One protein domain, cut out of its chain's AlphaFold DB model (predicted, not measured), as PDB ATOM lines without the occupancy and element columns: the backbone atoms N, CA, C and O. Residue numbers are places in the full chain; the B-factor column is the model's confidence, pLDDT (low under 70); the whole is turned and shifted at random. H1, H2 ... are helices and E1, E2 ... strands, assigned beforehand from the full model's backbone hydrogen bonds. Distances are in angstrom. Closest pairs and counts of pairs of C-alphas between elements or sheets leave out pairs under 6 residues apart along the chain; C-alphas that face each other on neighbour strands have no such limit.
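What this domain is: This is residues 21 to 56 and 84 to 125 of the 125 residues of a protein of Legionella sainthelensi (UniProt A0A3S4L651). A small three-stranded sheet has the long helix H3 packed along one face, while the short H2 sits over the opposite face at one end. H1 packs on H3 at the other end, not on the sheet, and H1 and H2 mark the ends of the longest axis. The printed part has 78 residues, in the order H1 E1 H2 E2 E3 H3; the sheet, E1 E3 E2, is mixed, and the class is mixed, helices and strands. It is compact, with a radius of gyration of the C-alphas of 12.3 A, and only just flat, spanning 36 by 28 by 15 A.

How they stand to each other: H1, residues 21 to 30, touches residues 109 to 117 of H3, residues 105 to 123, at a steep tilt of 44 degrees; the closest C-alphas, of Ile 24 and Ala 113, are 6.2 A apart. E1, residues 38 to 43, is parallel to E3, residues 95 to 100, with N 41 and O 97 3.0 A apart, within hydrogen-bond range. H2, residues 45 to 54, is on the sheet at a height of 9.7 A, its closest C-alphas to E3 being Ala 45 and Met 100, 6.7 A. E2, residues 87 to 90, and E3 form an antiparallel hairpin, with N 90 and O 96 2.8 A apart. H3 is on the opposite face from H2, at a height of 8.9 A over E3 and E2; the C-alphas of Ser 97 and Cys 116 are 6.1 A apart, the closest of E3 and H3. Every O i to N i+4 pair is within hydrogen-bond range in H1 and H2, and 13 of 15 are in H3.

Where its parts are: H1 begins with C-alpha 21 at (-45.848, 41.361, -14.747) and is 14.2 A long, as is H2. E1 is 15.6 A long, E2 10.2 A and E3 16.3 A. H3, 25.1 A, ends with C-alpha 123 at (-30.878, 37.008, -4.149).

The domain as a whole: The C-alphas of Asp 30 and Ala 53 are the farthest apart, 37.2 A. Residues 57 to 83 are not printed, and C-alphas 56 and 84 are 15.3 A apart across the cut. Of the links that are printed whole, none is long. The pLDDT is under 70 at residues 53 to 56 and 84 to 86.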
ATOM      1  N   ASP A  21     -47.218  40.939 -15.046       98.19
ATOM      2  CA  ASP A  21     -45.848  41.361 -14.747       98.19
ATOM      3  C   ASP A  21     -45.781  42.862 -14.459       98.19
ATOM      4  O   ASP A  21     -45.289  43.268 -13.409       98.19
ATOM      5  N   ARG A  22     -46.398  43.694 -15.303       98.25
ATOM      6  CA  ARG A  22     -46.437  45.149 -15.102       98.25
ATOM      7  C   ARG A  22     -47.118  45.558 -13.792       98.25
ATOM      8  O   ARG A  22     -46.609  46.429 -13.081       98.25
ATOM      9  N   GLU A  23     -48.269  44.972 -13.461       97.94
ATOM     10  CA  GLU A  23     -48.974  45.309 -12.217       97.94
ATOM     11  C   GLU A  23     -48.260  44.774 -10.973       97.94
ATOM     12  O   GLU A  23     -48.238  45.451  -9.940       97.94
ATOM     13  N   ILE A  24     -47.632  43.602 -11.065       98.00
ATOM     14  CA  ILE A  24     -46.820  43.040  -9.985       98.00
ATOM     15  C   ILE A  24     -45.546  43.871  -9.800       98.00
ATOM     16  O   ILE A  24     -45.231  44.204  -8.662       98.00
ATOM     17  N   ALA A  25     -44.881  44.314 -10.873       97.94
ATOM     18  CA  ALA A  25     -43.731  45.221 -10.816       97.94
ATOM     19  C   ALA A  25     -44.066  46.515 -10.070       97.94
ATOM     20  O   ALA A  25     -43.301  46.995  -9.229       97.94
ATOM     21  N   ARG A  26     -45.248  47.079 -10.359       97.81
ATOM     22  CA  ARG A  26     -45.756  48.274  -9.680       97.81
ATOM     23  C   ARG A  26     -45.902  48.026  -8.177       97.81
ATOM     24  O   ARG A  26     -45.452  48.848  -7.386       97.81
ATOM     25  N   ILE A  27     -46.489  46.893  -7.787       97.44
ATOM     26  CA  ILE A  27     -46.646  46.510  -6.376       97.44
ATOM     27  C   ILE A  27     -45.279  46.250  -5.726       97.44
ATOM     28  O   ILE A  27     -45.009  46.780  -4.654       97.44
ATOM     29  N   ALA A  28     -44.388  45.501  -6.373       97.38
ATOM     30  CA  ALA A  28     -43.037  45.221  -5.891       97.38
ATOM     31  C   ALA A  28     -42.259  46.514  -5.594       97.38
ATOM     32  O   ALA A  28     -41.617  46.632  -4.547       97.38
ATOM     33  N   LYS A  29     -42.396  47.524  -6.463       96.75
ATOM     34  CA  LYS A  29     -41.840  48.864  -6.245       96.75
ATOM     35  C   LYS A  29     -42.451  49.564  -5.028       96.75
ATOM     36  O   LYS A  29     -41.707  50.177  -4.264       96.75
ATOM     37  N   ASP A  30     -43.764  49.456  -4.818       97.56
ATOM     38  CA  ASP A  30     -44.437  49.997  -3.624       97.56
ATOM     39  C   ASP A  30     -43.889  49.347  -2.331       97.56
ATOM     40  O   ASP A  30     -43.733  50.021  -1.309       97.56
ATOM     41  N   PHE A  31     -43.510  48.064  -2.396       96.50
ATOM     42  CA  PHE A  31     -42.831  47.323  -1.320       96.50
ATOM     43  C   PHE A  31     -41.312  47.551  -1.246       96.50
ATOM     44  O   PHE A  31     -40.665  47.015  -0.347       96.50
ATOM     45  N   LYS A  32     -40.744  48.378  -2.134       96.75
ATOM     46  CA  LYS A  32     -39.303  48.678  -2.218       96.75
ATOM     47  C   LYS A  32     -38.429  47.442  -2.461       96.75
ATOM     48  O   LYS A  32     -37.296  47.397  -1.987       96.75
ATOM     49  N   LEU A  33     -38.948  46.458  -3.195       96.69
ATOM     50  CA  LEU A  33     -38.137  45.336  -3.657       96.69
ATOM     51  C   LEU A  33     -37.094  45.848  -4.654       96.69
ATOM     52  O   LEU A  33     -37.435  46.541  -5.615       96.69
ATOM     53  N   ASP A  34     -35.830  45.519  -4.406       96.19
ATOM     54  CA  ASP A  34     -34.723  45.834  -5.304       96.19
ATOM     55  C   ASP A  34     -34.365  44.591  -6.115       96.19
ATOM     56  O   ASP A  34     -33.864  43.623  -5.557       96.19
ATOM     57  N   THR A  35     -34.630  44.599  -7.421       96.12
ATOM     58  CA  THR A  35     -34.523  43.420  -8.298       96.12
ATOM     59  C   THR A  35     -33.551  43.662  -9.455       96.12
ATOM     60  O   THR A  35     -33.350  44.800  -9.893       96.12
ATOM     61  N   TYR A  36     -32.899  42.614  -9.960       95.94
ATOM     62  CA  TYR A  36     -32.305  42.648 -11.297       95.94
ATOM     63  C   TYR A  36     -33.422  42.737 -12.353       95.94
ATOM     64  O   TYR A  36     -34.569  42.387 -12.052       95.94
ATOM     65  N   PRO A  37     -33.128  43.189 -13.587       96.00
ATOM     66  CA  PRO A  37     -34.079  43.095 -14.690       96.00
ATOM     67  C   PRO A  37     -34.579  41.654 -14.849       96.00
ATOM     68  O   PRO A  37     -33.775  40.724 -14.805       96.00
ATOM     69  N   ASN A  38     -35.890  41.478 -15.008       94.88
ATOM     70  CA  ASN A  38     -36.499  40.169 -15.220       94.88
ATOM     71  C   ASN A  38     -36.493  39.798 -16.703       94.88
ATOM     72  O   ASN A  38     -36.851  40.613 -17.555       94.88
ATOM     73  N   GLN A  39     -36.144  38.549 -16.986       95.50
ATOM     74  CA  GLN A  39     -36.349  37.885 -18.266       95.50
ATOM     75  C   GLN A  39     -37.301  36.714 -18.025       95.50
ATOM     76  O   GLN A  39     -36.934  35.726 -17.393       95.50
ATOM     77  N   ILE A  40     -38.546  36.867 -18.474       95.62
ATOM     78  CA  ILE A  40     -39.601  35.867 -18.297       95.62
ATOM     79  C   ILE A  40     -39.715  35.050 -19.579       95.62
ATOM     80  O   ILE A  40     -39.931  35.613 -20.653       95.62
ATOM     81  N   GLU A  41     -39.605  33.733 -19.455       95.00
ATOM     82  CA  GLU A  41     -39.719  32.792 -20.570       95.00
ATOM     83  C   GLU A  41     -40.784  31.747 -20.258       95.00
ATOM     84  O   GLU A  41     -40.842  31.240 -19.143       95.00
ATOM     85  N   VAL A  42     -41.631  31.418 -21.233       94.31
ATOM     86  CA  VAL A  42     -42.592  30.315 -21.102       94.31
ATOM     87  C   VAL A  42     -41.990  29.076 -21.750       94.31
ATOM     88  O   VAL A  42     -41.528  29.156 -22.888       94.31
ATOM     89  N   ILE A  43     -41.989  27.955 -21.032       91.31
ATOM     90  CA  ILE A  43     -41.394  26.695 -21.479       91.31
ATOM     91  C   ILE A  43     -42.356  25.522 -21.293       91.31
ATOM     92  O   ILE A  43     -43.186  25.516 -20.382       91.31
ATOM     93  N   SER A  44     -42.210  24.512 -22.144       87.88
ATOM     94  CA  SER A  44     -42.907  23.236 -22.002       87.88
ATOM     95  C   SER A  44     -42.289  22.374 -20.901       87.88
ATOM     96  O   SER A  44     -41.132  22.560 -20.504       87.88
ATOM     97  N   ALA A  45     -43.018  21.353 -20.447       79.75
ATOM     98  CA  ALA A  45     -42.463  20.378 -19.508       79.75
ATOM     99  C   ALA A  45     -41.229  19.626 -20.032       79.75
ATOM    100  O   ALA A  45     -40.368  19.239 -19.241       79.75
ATOM    101  N   GLU A  46     -41.108  19.435 -21.346       80.00
ATOM    102  CA  GLU A  46     -39.909  18.851 -21.959       80.00
ATOM    103  C   GLU A  46     -38.703  19.780 -21.784       80.00
ATOM    104  O   GLU A  46     -37.678  19.372 -21.239       80.00
ATOM    105  N   GLN A  47     -38.869  21.060 -22.121       83.31
ATOM    106  CA  GLN A  47     -37.830  22.079 -21.954       83.31
ATOM    107  C   GLN A  47     -37.439  22.273 -20.482       83.31
ATOM    108  O   GLN A  47     -36.266  22.482 -20.173       83.31
ATOM    109  N   MET A  48     -38.396  22.159 -19.558       82.56
ATOM    110  CA  MET A  48     -38.146  22.177 -18.113       82.56
ATOM    111  C   MET A  48     -37.248  21.006 -17.689       82.56
ATOM    112  O   MET A  48     -36.273  21.194 -16.957       82.56
ATOM    113  N   MET A  49     -37.530  19.790 -18.164       77.38
ATOM    114  CA  MET A  49     -36.688  18.622 -17.880       77.38
ATOM    115  C   MET A  49     -35.278  18.769 -18.468       77.38
ATOM    116  O   MET A  49     -34.300  18.466 -17.776       77.38
ATOM    117  N   ASP A  50     -35.161  19.287 -19.690       76.69
ATOM    118  CA  ASP A  50     -33.872  19.554 -20.335       76.69
ATOM    119  C   ASP A  50     -33.064  20.618 -19.581       76.69
ATOM    120  O   ASP A  50     -31.852  20.464 -19.376       76.69
ATOM    121  N   ALA A  51     -33.729  21.672 -19.098       72.94
ATOM    122  CA  ALA A  51     -33.112  22.696 -18.264       72.94
ATOM    123  C   ALA A  51     -32.608  22.097 -16.940       72.94
ATOM    124  O   ALA A  51     -31.460  22.328 -16.561       72.94
ATOM    125  N   TYR A  52     -33.396  21.248 -16.272       70.81
ATOM    126  CA  TYR A  52     -32.954  20.551 -15.058       70.81
ATOM    127  C   TYR A  52     -31.739  19.646 -15.280       70.81
ATOM    128  O   TYR A  52     -30.847  19.587 -14.429       70.81
ATOM    129  N   ALA A  53     -31.696  18.939 -16.409       69.81
ATOM    130  CA  ALA A  53     -30.555  18.104 -16.762       69.81
ATOM    131  C   ALA A  53     -29.299  18.949 -17.045       69.81
ATOM    132  O   ALA A  53     -28.195  18.549 -16.672       69.81
ATOM    133  N   SER A  54     -29.472  20.124 -17.659       68.38
ATOM    134  CA  SER A  54     -28.377  20.987 -18.125       68.38
ATOM    135  C   SER A  54     -27.782  21.886 -17.039       68.38
ATOM    136  O   SER A  54     -26.568  22.080 -17.003       68.38
ATOM    137  N   VAL A  55     -28.606  22.420 -16.132       61.56
ATOM    138  CA  VAL A  55     -28.159  23.310 -15.037       61.56
ATOM    139  C   VAL A  55     -27.575  22.503 -13.859       61.56
ATOM    140  O   VAL A  55     -27.001  23.059 -12.926       61.56
ATOM    141  N   GLY A  56     -27.647  21.171 -13.942       51.53
ATOM    142  CA  GLY A  56     -27.274  20.252 -12.881       51.53
ATOM    143  C   GLY A  56     -28.417  20.141 -11.884       51.53
ATOM    144  O   GLY A  56     -28.750  21.100 -11.192       51.53
ATOM    145  N   LEU A  84     -43.445  18.131 -10.739       50.41
ATOM    146  CA  LEU A  84     -42.440  19.059 -11.270       50.41
ATOM    147  C   LEU A  84     -42.641  20.453 -10.666       50.41
ATOM    148  O   LEU A  84     -43.750  20.802 -10.255       50.41
ATOM    149  N   ALA A  85     -41.562  21.233 -10.603       59.97
ATOM    150  CA  ALA A  85     -41.642  22.623 -10.190       59.97
ATOM    151  C   ALA A  85     -42.516  23.412 -11.170       59.97
ATOM    152  O   ALA A  85     -42.447  23.226 -12.380       59.97
ATOM    153  N   TYR A  86     -43.345  24.295 -10.625       64.38
ATOM    154  CA  TYR A  86     -44.164  25.235 -11.389       64.38
ATOM    155  C   TYR A  86     -43.337  26.427 -11.919       64.38
ATOM    156  O   TYR A  86     -43.875  27.274 -12.631       64.38
ATOM    157  N   GLU A  87     -42.049  26.485 -11.561       73.62
ATOM    158  CA  GLU A  87     -41.076  27.507 -11.937       73.62
ATOM    159  C   GLU A  87     -39.646  26.945 -11.986       73.62
ATOM    160  O   GLU A  87     -39.303  26.005 -11.263       73.62
ATOM    161  N   LEU A  88     -38.781  27.596 -12.764       83.88
ATOM    162  CA  LEU A  88     -37.327  27.532 -12.602       83.88
ATOM    163  C   LEU A  88     -36.757  28.939 -12.659       83.88
ATOM    164  O   LEU A  88     -37.111  29.723 -13.534       83.88
ATOM    165  N   VAL A  89     -35.852  29.247 -11.736       86.00
ATOM    166  CA  VAL A  89     -35.282  30.588 -11.601       86.00
ATOM    167  C   VAL A  89     -33.769  30.506 -11.622       86.00
ATOM    168  O   VAL A  89     -33.163  29.795 -10.817       86.00
ATOM    169  N   ILE A  90     -33.154  31.271 -12.519       87.94
ATOM    170  CA  ILE A  90     -31.716  31.514 -12.536       87.94
ATOM    171  C   ILE A  90     -31.491  32.920 -11.980       87.94
ATOM    172  O   ILE A  90     -31.768  33.922 -12.641       87.94
ATOM    173  N   ASN A  91     -30.980  32.989 -10.748       85.88
ATOM    174  CA  ASN A  91     -30.685  34.239 -10.040       85.88
ATOM    175  C   ASN A  91     -29.411  34.910 -10.593       85.88
ATOM    176  O   ASN A  91     -28.371  34.955  -9.933       85.88
ATOM    177  N   SER A  92     -29.488  35.389 -11.832       86.56
ATOM    178  CA  SER A  92     -28.449  36.139 -12.545       86.56
ATOM    179  C   SER A  92     -28.867  37.598 -12.783       86.56
ATOM    180  O   SER A  92     -29.904  38.046 -12.299       86.56
ATOM    181  N   ASN A  93     -28.055  38.357 -13.524       89.94
ATOM    182  CA  ASN A  93     -28.409  39.684 -14.028       89.94
ATOM    183  C   ASN A  93     -28.327  39.678 -15.571       89.94
ATOM    184  O   ASN A  93     -27.212  39.744 -16.095       89.94
ATOM    185  N   PRO A  94     -29.458  39.562 -16.298       93.88
ATOM    186  CA  PRO A  94     -30.846  39.569 -15.808       93.88
ATOM    187  C   PRO A  94     -31.237  38.296 -15.036       93.88
ATOM    188  O   PRO A  94     -30.617  37.246 -15.211       93.88
ATOM    189  N   CYS A  95     -32.263  38.389 -14.184       94.06
ATOM    190  CA  CYS A  95     -32.866  37.236 -13.509       94.06
ATOM    191  C   CYS A  95     -33.761  36.507 -14.511       94.06
ATOM    192  O   CYS A  95     -34.689  37.115 -15.048       94.06
ATOM    193  N   ILE A  96     -33.489  35.229 -14.772       93.50
ATOM    194  CA  ILE A  96     -34.250  34.444 -15.751       93.50
ATOM    195  C   ILE A  96     -35.272  33.606 -14.996       93.50
ATOM    196  O   ILE A  96     -34.902  32.816 -14.129       93.50
ATOM    197  N   SER A  97     -36.551  33.793 -15.308       92.75
ATOM    198  CA  SER A  97     -37.664  33.082 -14.678       92.75
ATOM    199  C   SER A  97     -38.465  32.334 -15.735       92.75
ATOM    200  O   SER A  97     -39.065  32.939 -16.623       92.75
ATOM    201  N   TYR A  98     -38.471  31.013 -15.618       92.44
ATOM    202  CA  TYR A  98     -39.185  30.110 -16.502       92.44
ATOM    203  C   TYR A  98     -40.572  29.798 -15.940       92.44
ATOM    204  O   TYR A  98     -40.703  29.249 -14.843       92.44
ATOM    205  N   LEU A  99     -41.596  30.150 -16.709       93.69
ATOM    206  CA  LEU A  99     -42.999  29.834 -16.485       93.69
ATOM    207  C   LEU A  99     -43.360  28.552 -17.241       93.69
ATOM    208  O   LEU A  99     -43.118  28.453 -18.440       93.69
ATOM    209  N   MET A 100     -43.985  27.591 -16.565       92.56
ATOM    210  CA  MET A 100     -44.503  26.390 -17.229       92.56
ATOM    211  C   MET A 100     -45.731  26.739 -18.073       92.56
ATOM    212  O   MET A 100     -46.620  27.448 -17.594       92.56
ATOM    213  N   GLU A 101     -45.824  26.242 -19.306       92.88
ATOM    214  CA  GLU A 101     -46.988  26.489 -20.172       92.88
ATOM    215  C   GLU A 101     -48.288  25.893 -19.600       92.88
ATOM    216  O   GLU A 101     -49.377  26.435 -19.797       92.88
ATOM    217  N   GLU A 102     -48.178  24.823 -18.816       89.25
ATOM    218  CA  GLU A 102     -49.306  24.124 -18.198       89.25
ATOM    219  C   GLU A 102     -49.818  24.810 -16.922       89.25
ATOM    220  O   GLU A 102     -50.832  24.401 -16.345       89.25
ATOM    221  N   ASN A 103     -49.148  25.873 -16.470       91.31
ATOM    222  CA  ASN A 103     -49.628  26.687 -15.364       91.31
ATOM    223  C   ASN A 103     -50.916  27.415 -15.757       91.31
ATOM    224  O   ASN A 103     -50.987  28.108 -16.765       91.31
ATOM    225  N   SER A 104     -51.916  27.367 -14.878       95.25
ATOM    226  CA  SER A 104     -53.042  28.305 -14.948       95.25
ATOM    227  C   SER A 104     -52.571  29.751 -14.740       95.25
ATOM    228  O   SER A 104     -51.565  29.988 -14.072       95.25
ATOM    229  N   MET A 105     -53.327  30.740 -15.213       96.81
ATOM    230  CA  MET A 105     -53.010  32.158 -15.018       96.81
ATOM    231  C   MET A 105     -52.795  32.546 -13.541       96.81
ATOM    232  O   MET A 105     -51.839  33.268 -13.263       96.81
ATOM    233  N   PRO A 106     -53.582  32.058 -12.558       95.75
ATOM    234  CA  PRO A 106     -53.261  32.273 -11.146       95.75
ATOM    235  C   PRO A 106     -51.886  31.732 -10.735       95.75
ATOM    236  O   PRO A 106     -51.205  32.365  -9.931       95.75
ATOM    237  N   MET A 107     -51.464  30.593 -11.291       94.19
ATOM    238  CA  MET A 107     -50.137  30.029 -11.044       94.19
ATOM    239  C   MET A 107     -49.045  30.862 -11.728       94.19
ATOM    240  O   MET A 107     -48.056  31.182 -11.080       94.19
ATOM    241  N   GLN A 108     -49.256  31.318 -12.969       96.62
ATOM    242  CA  GLN A 108     -48.332  32.256 -13.624       96.62
ATOM    243  C   GLN A 108     -48.153  33.528 -12.786       96.62
ATOM    244  O   GLN A 108     -47.034  33.957 -12.526       96.62
ATOM    245  N   ALA A 109     -49.252  34.103 -12.293       97.06
ATOM    246  CA  ALA A 109     -49.215  35.281 -11.433       97.06
ATOM    247  C   ALA A 109     -48.471  35.024 -10.112       97.06
ATOM    248  O   ALA A 109     -47.732  35.896  -9.651       97.06
ATOM    249  N   LEU A 110     -48.653  33.838  -9.515       95.56
ATOM    250  CA  LEU A 110     -47.925  33.427  -8.316       95.56
ATOM    251  C   LEU A 110     -46.423  33.373  -8.584       95.56
ATOM    252  O   LEU A 110     -45.678  33.970  -7.816       95.56
ATOM    253  N   VAL A 111     -45.992  32.719  -9.665       94.69
ATOM    254  CA  VAL A 111     -44.570  32.617 -10.029       94.69
ATOM    255  C   VAL A 111     -43.978  33.985 -10.310       94.69
ATOM    256  O   VAL A 111     -42.922  34.310  -9.782       94.69
ATOM    257  N   ILE A 112     -44.675  34.839 -11.059       97.25
ATOM    258  CA  ILE A 112     -44.189  36.197 -11.319       97.25
ATOM    259  C   ILE A 112     -43.974  36.944  -9.995       97.25
ATOM    260  O   ILE A 112     -42.902  37.493  -9.757       97.25
ATOM    261  N   ALA A 113     -44.948  36.926  -9.084       97.12
ATOM    262  CA  ALA A 113     -44.797  37.586  -7.787       97.12
ATOM    263  C   ALA A 113     -43.697  36.952  -6.916       97.12
ATOM    264  O   ALA A 113     -42.901  37.665  -6.300       97.12
ATOM    265  N   HIS A 114     -43.652  35.623  -6.864       94.12
ATOM    266  CA  HIS A 114     -42.770  34.851  -5.999       94.12
ATOM    267  C   HIS A 114     -41.326  34.832  -6.507       94.12
ATOM    268  O   HIS A 114     -40.431  35.287  -5.800       94.12
ATOM    269  N   ALA A 115     -41.100  34.361  -7.728       91.94
ATOM    270  CA  ALA A 115     -39.787  34.222  -8.334       91.94
ATOM    271  C   ALA A 115     -39.263  35.534  -8.922       91.94
ATOM    272  O   ALA A 115     -38.210  36.019  -8.496       91.94
ATOM    273  N   CYS A 116     -39.998  36.131  -9.871       95.31
ATOM    274  CA  CYS A 116     -39.495  37.288 -10.622       95.31
ATOM    275  C   CYS A 116     -39.250  38.502  -9.717       95.31
ATOM    276  O   CYS A 116     -38.370  39.315  -9.997       95.31
ATOM    277  N   TYR A 117     -40.003  38.645  -8.623       97.00
ATOM    278  CA  TYR A 117     -39.835  39.768  -7.694       97.00
ATOM    279  C   TYR A 117     -39.346  39.349  -6.307       97.00
ATOM    280  O   TYR A 117     -38.416  39.969  -5.795       97.00
ATOM    281  N   GLY A 118     -39.914  38.303  -5.701       93.69
ATOM    282  CA  GLY A 118     -39.518  37.844  -4.366       93.69
ATOM    283  C   GLY A 118     -38.106  37.250  -4.320       93.69
ATOM    284  O   GLY A 118     -37.228  37.816  -3.666       93.69
ATOM    285  N   HIS A 119     -37.870  36.137  -5.025       92.19
ATOM    286  CA  HIS A 119     -36.548  35.506  -5.117       92.19
ATOM    287  C   HIS A 119     -35.521  36.469  -5.700       92.19
ATOM    288  O   HIS A 119     -34.469  36.658  -5.095       92.19
ATOM    289  N   ASN A 120     -35.850  37.124  -6.815       94.50
ATOM    290  CA  ASN A 120     -34.962  38.097  -7.444       94.50
ATOM    291  C   ASN A 120     -34.493  39.159  -6.436       94.50
ATOM    292  O   ASN A 120     -33.292  39.363  -6.280       94.50
ATOM    293  N   SER A 121     -35.414  39.767  -5.677       95.25
ATOM    294  CA  SER A 121     -35.026  40.774  -4.688       95.25
ATOM    295  C   SER A 121     -34.216  40.206  -3.530       95.25
ATOM    296  O   SER A 121     -33.299  40.864  -3.050       95.25
ATOM    297  N   PHE A 122     -34.532  38.990  -3.088       91.44
ATOM    298  CA  PHE A 122     -33.804  38.324  -2.013       91.44
ATOM    299  C   PHE A 122     -32.371  37.939  -2.413       91.44
ATOM    300  O   PHE A 122     -31.454  38.036  -1.597       91.44
ATOM    301  N   PHE A 123     -32.171  37.485  -3.652       89.44
ATOM    302  CA  PHE A 123     -30.878  37.008  -4.149       89.44
ATOM    303  C   PHE A 123     -30.035  38.090  -4.828       89.44
ATOM    304  O   PHE A 123     -28.848  37.853  -5.077       89.44
ATOM    305  N   LYS A 124     -30.605  39.267  -5.101       88.06
ATOM    306  CA  LYS A 124     -29.851  40.423  -5.581       88.06
ATOM    307  C   LYS A 124     -28.826  40.849  -4.527       88.06
ATOM    308  O   LYS A 124     -29.184  41.191  -3.402       88.06
ATOM    309  N   LYS A 125     -27.546  40.803  -4.904       71.12
ATOM    310  CA  LYS A 125     -26.408  41.273  -4.100       71.12
ATOM    311  C   LYS A 125     -25.914  42.626  -4.588       71.12
ATOM    312  O   LYS A 125     -25.986  42.862  -5.820       71.12
TER     313      LYS A 125